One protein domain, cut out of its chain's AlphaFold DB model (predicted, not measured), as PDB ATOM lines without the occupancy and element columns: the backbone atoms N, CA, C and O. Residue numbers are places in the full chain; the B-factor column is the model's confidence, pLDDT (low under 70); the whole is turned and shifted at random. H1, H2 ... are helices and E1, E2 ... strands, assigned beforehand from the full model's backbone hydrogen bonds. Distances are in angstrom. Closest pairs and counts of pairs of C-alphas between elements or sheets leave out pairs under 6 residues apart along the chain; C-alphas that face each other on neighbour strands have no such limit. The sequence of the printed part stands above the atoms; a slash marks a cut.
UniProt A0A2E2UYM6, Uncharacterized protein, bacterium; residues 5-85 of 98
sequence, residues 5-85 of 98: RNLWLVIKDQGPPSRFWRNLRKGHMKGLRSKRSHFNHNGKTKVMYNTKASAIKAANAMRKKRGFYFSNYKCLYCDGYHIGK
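This is residues 5 to 85 of the 98 residues of an uncharacterized protein of bacterium (UniProt A0A2E2UYM6). A short two-stranded hairpin, E1 and E2, makes the middle of a small helical domain; the longest helix, H4, packs lengthwise along one face of it, over both strands, and H1 packs on E1 on the side away from H4. H2 lies at the end of the domain far from H4 and makes a loosely joined corner with the short helix H3, and a long link, residues 33 to 51, passes by the E2 side of the hairpin on its way from H3 to H4. The printed part has 81 residues, with four named helices and two named strands in the order H1, H2, H3, H4, E1, E2 along the chain; the sheet has the order E1 - E2 and is antiparallel, and the class is mostly helix. The whole is compact, with a radius of gyration of the C-alphas of 12.6 A, and rounded, with spans of 33 by 26 by 22 A.

Strand E1 holds residues 71 to 74 and is 10.3 A long from first to last C-alpha; it begins at C-alpha 71, at (89.610, 194.054, 87.081). Strand E2 holds residues 81 to 84 and is 10.2 A long, ending at C-alpha 84, at (93.020, 190.187, 88.773). Helix H4 holds residues 52 to 66, 15 residues, and is 20.6 A long. Helix H1 holds residues 5 to 13 and is 12.2 A long; its first C-alpha, 5, is at (98.688, 207.053, 101.361). Helix H2, residues 17 to 25, is also 12.2 A long, and helix H3, residues 28 to 32, is 7.4 A long.

E1 and E2 form a hairpin of antiparallel neighbours, with 150 degrees between their N-to-C directions. The C-alphas of Asn 72 and Ile 83 face each other at 4.4 A. Across this pair N 73 and O 82 are within hydrogen-bond range at 3.0 A, and so are N 84 and O 71 at 2.9 A. H4 comes near both strands: its closest C-alphas to E1 are those of Ala 55 and Asn 72, 5.9 A apart, and its closest to E2 are those of Ala 59 and Ile 83, 6.0 A apart. H1 has 6 pairs of C-alphas within 8 A of E1, the closest being those of Val 10 and Lys 74, 5.3 A apart. H1 is apart from E2 and from H4. Farther out, H1 and H2 are close but not clearly touching, the closest C-alphas being those of Ile 11 and Phe 20 at 7.6 A, and their lines are about perpendicular, at 78 degrees. H2 and H3 are close but not clearly touching, with the C-alphas of Asn 23 and Met 29 the closest at 6.8 A. H2 is apart from both strands. H3 is only just apart from E1, with a closest distance of 8.1 A between C-alphas, and only just apart from H1, at 8.5 A. In H1, H2 and H4 every O i to N i+4 pair is within hydrogen-bond range; in H3 the count is 0 of 1, beside 2 of 2 pairs of O i to N i+3.

The two C-alphas farthest apart are those of Ser 18 and Asn 42, at 35.6 A. The first and last printed C-alphas, of Arg 5 and Lys 85, are 24.7 A apart. The printed part runs from residue 5 to residue 85 and has no cut. The link from H3 to H4 is long, with 19 residues; the links H1 to H2, H2 to H3 and H4 to E1 are tight, and that from E1 to E2 is short, with 6 residues. The mean pLDDT of the printed part is 85.0; residue 17, residue 21 and residues 23 to 29 are under 70, the model's low-confidence places.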
ATOM      1  N   ARG A   5      98.884 206.594 102.744       85.94
ATOM      2  CA  ARG A   5      98.688 207.053 101.361       85.94
ATOM      3  C   ARG A   5      98.030 205.986 100.481       85.94
ATOM      4  O   ARG A   5      97.113 206.298  99.730       85.94
ATOM      5  N   ASN A   6      98.466 204.729 100.577       85.88
ATOM      6  CA  ASN A   6      97.897 203.646  99.773       85.88
ATOM      7  C   ASN A   6      96.474 203.307 100.219       85.88
ATOM      8  O   ASN A   6      95.636 203.045  99.364       85.88
ATOM      9  N   LEU A   7      96.168 203.394 101.516       85.06
ATOM     10  CA  LEU A   7      94.798 203.236 102.006       85.06
ATOM     11  C   LEU A   7      93.863 204.309 101.426       85.06
ATOM     12  O   LEU A   7      92.803 203.974 100.899       85.06
ATOM     13  N   TRP A   8      94.280 205.577 101.454       84.69
ATOM     14  CA  TRP A   8      93.496 206.678 100.890       84.69
ATOM     15  C   TRP A   8      93.305 206.539  99.374       84.69
ATOM     16  O   TRP A   8      92.195 206.688  98.864       84.69
ATOM     17  N   LEU A   9      94.361 206.158  98.646       86.56
ATOM     18  CA  LEU A   9      94.280 205.910  97.205       86.56
ATOM     19  C   LEU A   9      93.354 204.736  96.861       86.56
ATOM     20  O   LEU A   9      92.647 204.811  95.862       86.56
ATOM     21  N   VAL A  10      93.320 203.675  97.676       85.81
ATOM     22  CA  VAL A  10      92.379 202.552  97.498       85.81
ATOM     23  C   VAL A  10      90.932 203.016  97.660       85.81
ATOM     24  O   VAL A  10      90.072 202.601  96.886       85.81
ATOM     25  N   ILE A  11      90.654 203.889  98.632       83.19
ATOM     26  CA  ILE A  11      89.315 204.461  98.828       83.19
ATOM     27  C   ILE A  11      88.941 205.338  97.629       83.19
ATOM     28  O   ILE A  11      87.868 205.160  97.057       83.19
ATOM     29  N   LYS A  12      89.851 206.212  97.180       83.44
ATOM     30  CA  LYS A  12      89.640 207.062  95.997       83.44
ATOM     31  C   LYS A  12      89.403 206.243  94.720       83.44
ATOM     32  O   LYS A  12      88.607 206.634  93.871       83.44
ATOM     33  N   ASP A  13      90.058 205.089  94.585       84.38
ATOM     34  CA  ASP A  13      89.932 204.208  93.416       84.38
ATOM     35  C   ASP A  13      88.561 203.510  93.311       84.38
ATOM     36  O   ASP A  13      88.136 203.152  92.210       84.38
ATOM     37  N   GLN A  14      87.834 203.363  94.426       74.81
ATOM     38  CA  GLN A  14      86.507 202.724  94.476       74.81
ATOM     39  C   GLN A  14      85.383 203.584  93.865       74.81
ATOM     40  O   GLN A  14      84.277 203.082  93.636       74.81
ATOM     41  N   GLY A  15      85.672 204.844  93.524       74.62
ATOM     42  CA  GLY A  15      84.723 205.765  92.905       74.62
ATOM     43  C   GLY A  15      83.801 206.447  93.925       74.62
ATOM     44  O   GLY A  15      84.165 206.549  95.096       74.62
ATOM     45  N   PRO A  16      82.628 206.952  93.501       76.38
ATOM     46  CA  PRO A  16      81.778 207.773  94.355       76.38
ATOM     47  C   PRO A  16      81.331 207.021  95.623       76.38
ATOM     48  O   PRO A  16      81.190 205.790  95.585       76.38
ATOM     49  N   PRO A  17      81.055 207.736  96.730       68.94
ATOM     50  CA  PRO A  17      80.750 207.132  98.030       68.94
ATOM     51  C   PRO A  17      79.648 206.065  97.978       68.94
ATOM     52  O   PRO A  17      79.772 205.014  98.603       68.94
ATOM     53  N   SER A  18      78.610 206.260  97.162       70.44
ATOM     54  CA  SER A  18      77.522 205.287  96.964       70.44
ATOM     55  C   SER A  18      77.997 203.947  96.375       70.44
ATOM     56  O   SER A  18      77.562 202.874  96.805       70.44
ATOM     57  N   ARG A  19      78.947 203.975  95.427       70.44
ATOM     58  CA  ARG A  19      79.578 202.773  94.854       70.44
ATOM     59  C   ARG A  19      80.497 202.107  95.878       70.44
ATOM     60  O   ARG A  19      80.489 200.877  95.973       70.44
ATOM     61  N   PHE A  20      81.237 202.897  96.655       71.00
ATOM     62  CA  PHE A  20      82.082 202.401  97.738       71.00
ATOM     63  C   PHE A  20      81.264 201.652  98.798       71.00
ATOM     64  O   PHE A  20      81.568 200.492  99.074       71.00
ATOM     65  N   TRP A  21      80.179 202.242  99.313       68.44
ATOM     66  CA  TRP A  21      79.293 201.607 100.301       68.44
ATOM     67  C   TRP A  21      78.673 200.307  99.784       68.44
ATOM     68  O   TRP A  21      78.653 199.293 100.487       68.44
ATOM     69  N   ARG A  22      78.252 200.281  98.515       73.19
ATOM     70  CA  ARG A  22      77.760 199.058  97.870       73.19
ATOM     71  C   ARG A  22      78.837 197.969  97.791       73.19
ATOM     72  O   ARG A  22      78.547 196.810  98.086       73.19
ATOM     73  N   ASN A  23      80.064 198.322  97.408       69.75
ATOM     74  CA  ASN A  23      81.191 197.386  97.316       69.75
ATOM     75  C   ASN A  23      81.669 196.906  98.696       69.75
ATOM     76  O   ASN A  23      82.064 195.745  98.840       69.75
ATOM     77  N   LEU A  24      81.602 197.775  99.708       69.94
ATOM     78  CA  LEU A  24      81.883 197.456 101.104       69.94
ATOM     79  C   LEU A  24      80.881 196.419 101.625       69.94
ATOM     80  O   LEU A  24      81.298 195.364 102.100       69.94
ATOM     81  N   ARG A  25      79.576 196.661 101.426       66.19
ATOM     82  CA  ARG A  25      78.492 195.746 101.824       66.19
ATOM     83  C   ARG A  25      78.568 194.390 101.116       66.19
ATOM     84  O   ARG A  25      78.314 193.364 101.728       66.19
ATOM     85  N   LYS A  26      78.984 194.365  99.843       68.06
ATOM     86  CA  LYS A  26      79.207 193.122  99.076       68.06
ATOM     87  C   LYS A  26      80.486 192.365  99.469       68.06
ATOM     88  O   LYS A  26      80.793 191.338  98.874       68.06
ATOM     89  N   GLY A  27      81.277 192.866 100.421       65.12
ATOM     90  CA  GLY A  27      82.501 192.202 100.876       65.12
ATOM     91  C   GLY A  27      83.669 192.253  99.884       65.12
ATOM     92  O   GLY A  27      84.700 191.626 100.131       65.12
ATOM     93  N   HIS A  28      83.579 193.033  98.799       67.88
ATOM     94  CA  HIS A  28      84.644 193.145  97.787       67.88
ATOM     95  C   HIS A  28      85.944 193.736  98.368       67.88
ATOM     96  O   HIS A  28      87.044 193.452  97.896       67.88
ATOM     97  N   MET A  29      85.828 194.507  99.451       68.12
ATOM     98  CA  MET A  29      86.951 195.074 100.203       68.12
ATOM     99  C   MET A  29      87.818 194.020 100.914       68.12
ATOM    100  O   MET A  29      89.013 194.255 101.107       68.12
ATOM    101  N   LYS A  30      87.260 192.848 101.267       71.12
ATOM    102  CA  LYS A  30      88.019 191.762 101.919       71.12
ATOM    103  C   LYS A  30      89.150 191.255 101.018       71.12
ATOM    104  O   LYS A  30      90.231 190.939 101.504       71.12
ATOM    105  N   GLY A  31      88.931 191.252  99.700       72.50
ATOM    106  CA  GLY A  31      89.944 190.868  98.717       72.50
ATOM    107  C   GLY A  31      91.122 191.841  98.649       72.50
ATOM    108  O   GLY A  31      92.263 191.400  98.560       72.50
ATOM    109  N   LEU A  32      90.867 193.151  98.748       76.88
ATOM    110  CA  LEU A  32      91.901 194.194  98.663       76.88
ATOM    111  C   LEU A  32      92.798 194.233  99.906       76.88
ATOM    112  O   LEU A  32      94.005 194.446  99.791       76.88
ATOM    113  N   ARG A  33      92.208 193.977 101.080       79.31
ATOM    114  CA  ARG A  33      92.902 193.909 102.376       79.31
ATOM    115  C   ARG A  33      93.638 192.592 102.624       79.31
ATOM    116  O   ARG A  33      94.296 192.461 103.647       79.31
ATOM    117  N   SER A  34      93.513 191.599 101.748       83.50
ATOM    118  CA  SER A  34      94.259 190.347 101.879       83.50
ATOM    119  C   SER A  34      95.661 190.501 101.298       83.50
ATOM    120  O   SER A  34      95.807 191.081 100.226       83.50
ATOM    121  N   LYS A  35      96.679 189.862 101.895       85.75
ATOM    122  CA  LYS A  35      98.023 189.735 101.290       85.75
ATOM    123  C   LYS A  35      97.969 189.168  99.860       85.75
ATOM    124  O   LYS A  35      98.821 189.494  99.037       85.75
ATOM    125  N   ARG A  36      96.931 188.387  99.525       84.19
ATOM    126  CA  ARG A  36      96.681 187.866  98.168       84.19
ATOM    127  C   ARG A  36      96.349 188.947  97.131       84.19
ATOM    128  O   ARG A  36      96.334 188.652  95.936       84.19
ATOM    129  N   SER A  37      96.075 190.190  97.532       83.19
ATOM    130  CA  SER A  37      95.960 191.320  96.599       83.19
ATOM    131  C   SER A  37      97.318 191.740  96.037       83.19
ATOM    132  O   SER A  37      97.374 192.300  94.946       83.19
ATOM    133  N   HIS A  38      98.404 191.410  96.738       90.69
ATOM    134  CA  HIS A  38      99.768 191.756  96.357       90.69
ATOM    135  C   HIS A  38     100.606 190.541  95.955       90.69
ATOM    136  O   HIS A  38     101.374 190.614  95.001       90.69
ATOM    137  N   PHE A  39     100.422 189.405  96.622       89.88
ATOM    138  CA  PHE A  39     101.146 188.171  96.331       89.88
ATOM    139  C   PHE A  39     100.289 187.177  95.543       89.88
ATOM    140  O   PHE A  39      99.068 187.087  95.710       89.88
ATOM    141  N   ASN A  40     100.943 186.417  94.671       85.81
ATOM    142  CA  ASN A  40     100.391 185.220  94.055       85.81
ATOM    143  C   ASN A  40     100.349 184.065  95.063       85.81
ATOM    144  O   ASN A  40     100.920 184.143  96.148       85.81
ATOM    145  N   HIS A  41      99.682 182.972  94.687       83.50
ATOM    146  CA  HIS A  41      99.639 181.765  95.516       83.50
ATOM    147  C   HIS A  41     101.047 181.216  95.803       83.50
ATOM    148  O   HIS A  41     101.328 180.804  96.918       83.50
ATOM    149  N   ASN A  42     101.955 181.348  94.834       85.94
ATOM    150  CA  ASN A  42     103.339 180.879  94.911       85.94
ATOM    151  C   ASN A  42     104.262 181.844  95.687       85.94
ATOM    152  O   ASN A  42     105.469 181.838  95.469       85.94
ATOM    153  N   GLY A  43     103.716 182.780  96.471       86.00
ATOM    154  CA  GLY A  43     104.487 183.765  97.245       86.00
ATOM    155  C   GLY A  43     105.145 184.889  96.431       86.00
ATOM    156  O   GLY A  43     105.494 185.920  96.994       86.00
ATOM    157  N   LYS A  44     105.260 184.753  95.103       90.56
ATOM    158  CA  LYS A  44     105.789 185.804  94.215       90.56
ATOM    159  C   LYS A  44     104.866 187.022  94.175       90.56
ATOM    160  O   LYS A  44     103.642 186.878  94.177       90.56
ATOM    161  N   THR A  45     105.436 188.218  94.083       89.94
ATOM    162  CA  THR A  45     104.663 189.455  93.916       89.94
ATOM    163  C   THR A  45     103.884 189.439  92.600       89.94
ATOM    164  O   THR A  45     104.290 188.847  91.596       89.94
ATOM    165  N   LYS A  46     102.707 190.062  92.606       91.50
ATOM    166  CA  LYS A  46     101.923 190.299  91.395       91.50
ATOM    167  C   LYS A  46     102.571 191.397  90.571       91.50
ATOM    168  O   LYS A  46     103.126 192.344  91.122       91.50
ATOM    169  N   VAL A  47     102.414 191.300  89.249       93.69
ATOM    170  CA  VAL A  47     102.864 192.338  88.315       93.69
ATOM    171  C   VAL A  47     102.286 193.680  88.746       93.69
ATOM    172  O   VAL A  47     101.064 193.830  88.851       93.69
ATOM    173  N   MET A  48     103.175 194.623  89.037       95.19
ATOM    174  CA  MET A  48     102.833 195.969  89.464       95.19
ATOM    175  C   MET A  48     102.814 196.901  88.257       95.19
ATOM    176  O   MET A  48     103.746 196.922  87.461       95.19
ATOM    177  N   TYR A  49     101.760 197.701  88.163       95.62
ATOM    178  CA  TYR A  49     101.631 198.764  87.179       95.62
ATOM    179  C   TYR A  49     101.705 200.114  87.889       95.62
ATOM    180  O   TYR A  49     100.976 200.345  88.853       95.62
ATOM    181  N   ASN A  50     102.565 201.016  87.417       93.62
ATOM    182  CA  ASN A  50     102.791 202.303  88.086       93.62
ATOM    183  C   ASN A  50     101.560 203.223  88.042       93.62
ATOM    184  O   ASN A  50     101.355 204.023  88.950       93.62
ATOM    185  N   THR A  51     100.714 203.096  87.014       93.81
ATOM    186  CA  THR A  51      99.540 203.952  86.817       93.81
ATOM    187  C   THR A  51      98.278 203.129  86.579       93.81
ATOM    188  O   THR A  51      98.317 201.996  86.095       93.81
ATOM    189  N   LYS A  52      97.119 203.724  86.880       92.69
ATOM    190  CA  LYS A  52      95.822 203.102  86.585       92.69
ATOM    191  C   LYS A  52      95.647 202.859  85.084       92.69
ATOM    192  O   LYS A  52      95.138 201.817  84.683       92.69
ATOM    193  N   ALA A  53      96.116 203.791  84.255       94.00
ATOM    194  CA  ALA A  53      96.035 203.689  82.803       94.00
ATOM    195  C   ALA A  53      96.806 202.474  82.261       94.00
ATOM    196  O   ALA A  53      96.274 201.739  81.427       94.00
ATOM    197  N   SER A  54      98.022 202.208  82.756       95.50
ATOM    198  CA  SER A  54      98.778 201.020  82.337       95.50
ATOM    199  C   SER A  54      98.135 199.727  82.838       95.50
ATOM    200  O   SER A  54      98.053 198.762  82.078       95.50
ATOM    201  N   ALA A  55      97.565 199.727  84.047       95.00
ATOM    202  CA  ALA A  55      96.793 198.591  84.549       95.00
ATOM    203  C   ALA A  55      95.538 198.304  83.702       95.00
ATOM    204  O   ALA A  55      95.236 197.144  83.432       95.00
ATOM    205  N   ILE A  56      94.826 199.339  83.240       94.38
ATOM    206  CA  ILE A  56      93.670 199.198  82.338       94.38
ATOM    207  C   ILE A  56      94.104 198.610  80.992       94.38
ATOM    208  O   ILE A  56      93.498 197.646  80.521       94.38
ATOM    209  N   LYS A  57      95.177 199.138  80.387       95.56
ATOM    210  CA  LYS A  57      95.723 198.606  79.128       95.56
ATOM    211  C   LYS A  57      96.097 197.127  79.270       95.56
ATOM    212  O   LYS A  57      95.699 196.311  78.440       95.56
ATOM    213  N   ALA A  58      96.779 196.766  80.355       94.88
ATOM    214  CA  ALA A  58      97.163 195.388  80.629       94.88
ATOM    215  C   ALA A  58      95.957 194.470  80.887       94.88
ATOM    216  O   ALA A  58      95.919 193.350  80.381       94.88
ATOM    217  N   ALA A  59      94.945 194.942  81.620       92.44
ATOM    218  CA  ALA A  59      93.703 194.205  81.832       92.44
ATOM    219  C   ALA A  59      92.985 193.909  80.507       92.44
ATOM    220  O   ALA A  59      92.560 192.777  80.280       92.44
ATOM    221  N   ASN A  60      92.915 194.892  79.605       91.88
ATOM    222  CA  ASN A  60      92.307 194.731  78.285       91.88
ATOM    223  C   ASN A  60      93.090 193.751  77.401       91.88
ATOM    224  O   ASN A  60      92.483 192.904  76.746       91.88
ATOM    225  N   ALA A  61      94.424 193.822  77.409       93.69
ATOM    226  CA  ALA A  61      95.269 192.868  76.690       93.69
ATOM    227  C   ALA A  61      95.090 191.437  77.228       93.69
ATOM    228  O   ALA A  61      94.919 190.490  76.462       93.69
ATOM    229  N   MET A  62      95.045 191.279  78.553       90.94
ATOM    230  CA  MET A  62      94.812 189.987  79.203       90.94
ATOM    231  C   MET A  62      93.410 189.440  78.948       90.94
ATOM    232  O   MET A  62      93.253 188.228  78.794       90.94
ATOM    233  N   ARG A  63      92.410 190.324  78.855       89.62
ATOM    234  CA  ARG A  63      91.054 189.968  78.440       89.62
ATOM    235  C   ARG A  63      91.053 189.382  77.034       89.62
ATOM    236  O   ARG A  63      90.566 188.273  76.873       89.62
ATOM    237  N   LYS A  64      91.669 190.060  76.060       88.62
ATOM    238  CA  LYS A  64      91.793 189.555  74.680       88.62
ATOM    239  C   LYS A  64      92.538 188.218  74.619       88.62
ATOM    240  O   LYS A  64      92.096 187.300  73.952       88.62
ATOM    241  N   LYS A  65      93.637 188.086  75.370       89.88
ATOM    242  CA  LYS A  65      94.473 186.875  75.365       89.88
ATOM    243  C   LYS A  65      93.801 185.656  76.001       89.88
ATOM    244  O   LYS A  65      94.107 184.533  75.622       89.88
ATOM    245  N   ARG A  66      92.992 185.851  77.047       87.44
ATOM    246  CA  ARG A  66      92.486 184.740  77.875       87.44
ATOM    247  C   ARG A  66      90.969 184.575  77.854       87.44
ATOM    248  O   ARG A  66      90.489 183.608  78.432       87.44
ATOM    249  N   GLY A  67      90.232 185.512  77.262       85.31
ATOM    250  CA  GLY A  67      88.769 185.499  77.225       85.31
ATOM    251  C   GLY A  67      88.107 185.712  78.589       85.31
ATOM    252  O   GLY A  67      86.965 185.327  78.765       85.31
ATOM    253  N   PHE A  68      88.797 186.282  79.583       86.31
ATOM    254  CA  PHE A  68      88.216 186.572  80.906       86.31
ATOM    255  C   PHE A  68      88.285 188.062  81.210       86.31
ATOM    256  O   PHE A  68      89.264 188.720  80.858       86.31
ATOM    257  N   TYR A  69      87.313 188.594  81.947       86.06
ATOM    258  CA  TYR A  69      87.411 189.961  82.445       86.06
ATOM    259  C   TYR A  69      88.442 190.064  83.584       86.06
ATOM    260  O   TYR A  69      88.378 189.347  84.586       86.06
ATOM    261  N   PHE A  70      89.382 191.003  83.456       89.12
ATOM    262  CA  PHE A  70      90.356 191.335  84.496       89.12
ATOM    263  C   PHE A  70      90.041 192.716  85.071       89.12
ATOM    264  O   PHE A  70      90.080 193.720  84.366       89.12
ATOM    265  N   SER A  71      89.766 192.784  86.372       87.38
ATOM    266  CA  SER A  71      89.610 194.054  87.081       87.38
ATOM    267  C   SER A  71      90.984 194.636  87.401       87.38
ATOM    268  O   SER A  71      91.856 193.907  87.879       87.38
ATOM    269  N   ASN A  72      91.163 195.941  87.196       91.88
ATOM    270  CA  ASN A  72      92.277 196.683  87.788       91.88
ATOM    271  C   ASN A  72      91.880 197.176  89.186       91.88
ATOM    272  O   ASN A  72      90.707 197.455  89.430       91.88
ATOM    273  N   TYR A  73      92.845 197.252  90.099       89.62
ATOM    274  CA  TYR A  73      92.640 197.797  91.438       89.62
ATOM    275  C   TYR A  73      93.932 198.388  91.992       89.62
ATOM    276  O   TYR A  73      95.029 197.867  91.754       89.62
ATOM    277  N   LYS A  74      93.800 199.466  92.767       92.19
ATOM    278  CA  LYS A  74      94.901 199.994  93.570       92.19
ATOM    279  C   LYS A  74      95.319 198.975  94.641       92.19
ATOM    280  O   LYS A  74      94.476 198.421  95.348       92.19
ATOM    281  N   CYS A  75      96.622 198.715  94.768       91.19
ATOM    282  CA  CYS A  75      97.141 197.836  95.814       91.19
ATOM    283  C   CYS A  75      97.291 198.584  97.144       91.19
ATOM    284  O   CYS A  75      97.741 199.728  97.175       91.19
ATOM    285  N   LEU A  76      96.972 197.909  98.248       90.19
ATOM    286  CA  LEU A  76      97.197 198.431  99.597       90.19
ATOM    287  C   LEU A  76      98.660 198.271 100.057       90.19
ATOM    288  O   LEU A  76      99.143 199.032 100.895       90.19
ATOM    289  N   TYR A  77      99.362 197.278  99.507       90.56
ATOM    290  CA  TYR A  77     100.699 196.865  99.940       90.56
ATOM    291  C   TYR A  77     101.834 197.408  99.067       90.56
ATOM    292  O   TYR A  77     102.989 197.303  99.469       90.56
ATOM    293  N   CYS A  78     101.523 198.000  97.911       90.69
ATOM    294  CA  CYS A  78     102.507 198.651  97.051       90.69
ATOM    295  C   CYS A  78     101.982 199.960  96.457       90.69
ATOM    296  O   CYS A  78     100.784 200.251  96.455       90.69
ATOM    297  N   ASP A  79     102.903 200.743  95.906       91.31
ATOM    298  CA  ASP A  79     102.608 202.068  95.365       91.31
ATOM    299  C   ASP A  79     101.997 202.017  93.949       91.31
ATOM    300  O   ASP A  79     101.560 203.043  93.430       91.31
ATOM    301  N   GLY A  80     101.793 200.820  93.390       93.50
ATOM    302  CA  GLY A  80     101.160 200.607  92.087       93.50
ATOM    303  C   GLY A  80      99.749 200.007  92.124       93.50
ATOM    304  O   GLY A  80      99.059 199.980  93.149       93.50
ATOM    305  N   TYR A  81      99.336 199.542  90.951       94.88
ATOM    306  CA  TYR A  81      98.077 198.874  90.639       94.88
ATOM    307  C   TYR A  81      98.339 197.421  90.242       94.88
ATOM    308  O   TYR A  81      99.413 197.082  89.742       94.88
ATOM    309  N   HIS A  82      97.331 196.571  90.410       94.25
ATOM    310  CA  HIS A  82      97.354 195.186  89.949       94.25
ATOM    311  C   HIS A  82      96.112 194.873  89.121       94.25
ATOM    312  O   HIS A  82      95.097 195.568  89.195       94.25
ATOM    313  N   ILE A  83      96.193 193.788  88.355       92.50
ATOM    314  CA  ILE A  83      95.054 193.209  87.644       92.50
ATOM    315  C   ILE A  83      94.719 191.841  88.233       92.50
ATOM    316  O   ILE A  83      95.598 191.115  88.707       92.50
ATOM    317  N   GLY A  84      93.443 191.471  88.234       88.38
ATOM    318  CA  GLY A  84      93.020 190.187  88.773       88.38
ATOM    319  C   GLY A  84      91.603 189.801  88.386       88.38
ATOM    320  O   GLY A  84      90.791 190.634  87.994       88.38
ATOM    321  N   LYS A  85      91.319 188.507  88.525       84.38
ATOM    322  CA  LYS A  85      89.971 187.953  88.411       84.38
ATOM    323  C   LYS A  85      89.334 187.951  89.796       84.38
ATOM    324  O   LYS A  85      89.985 187.547  90.762       84.38
TER     325      LYS A  85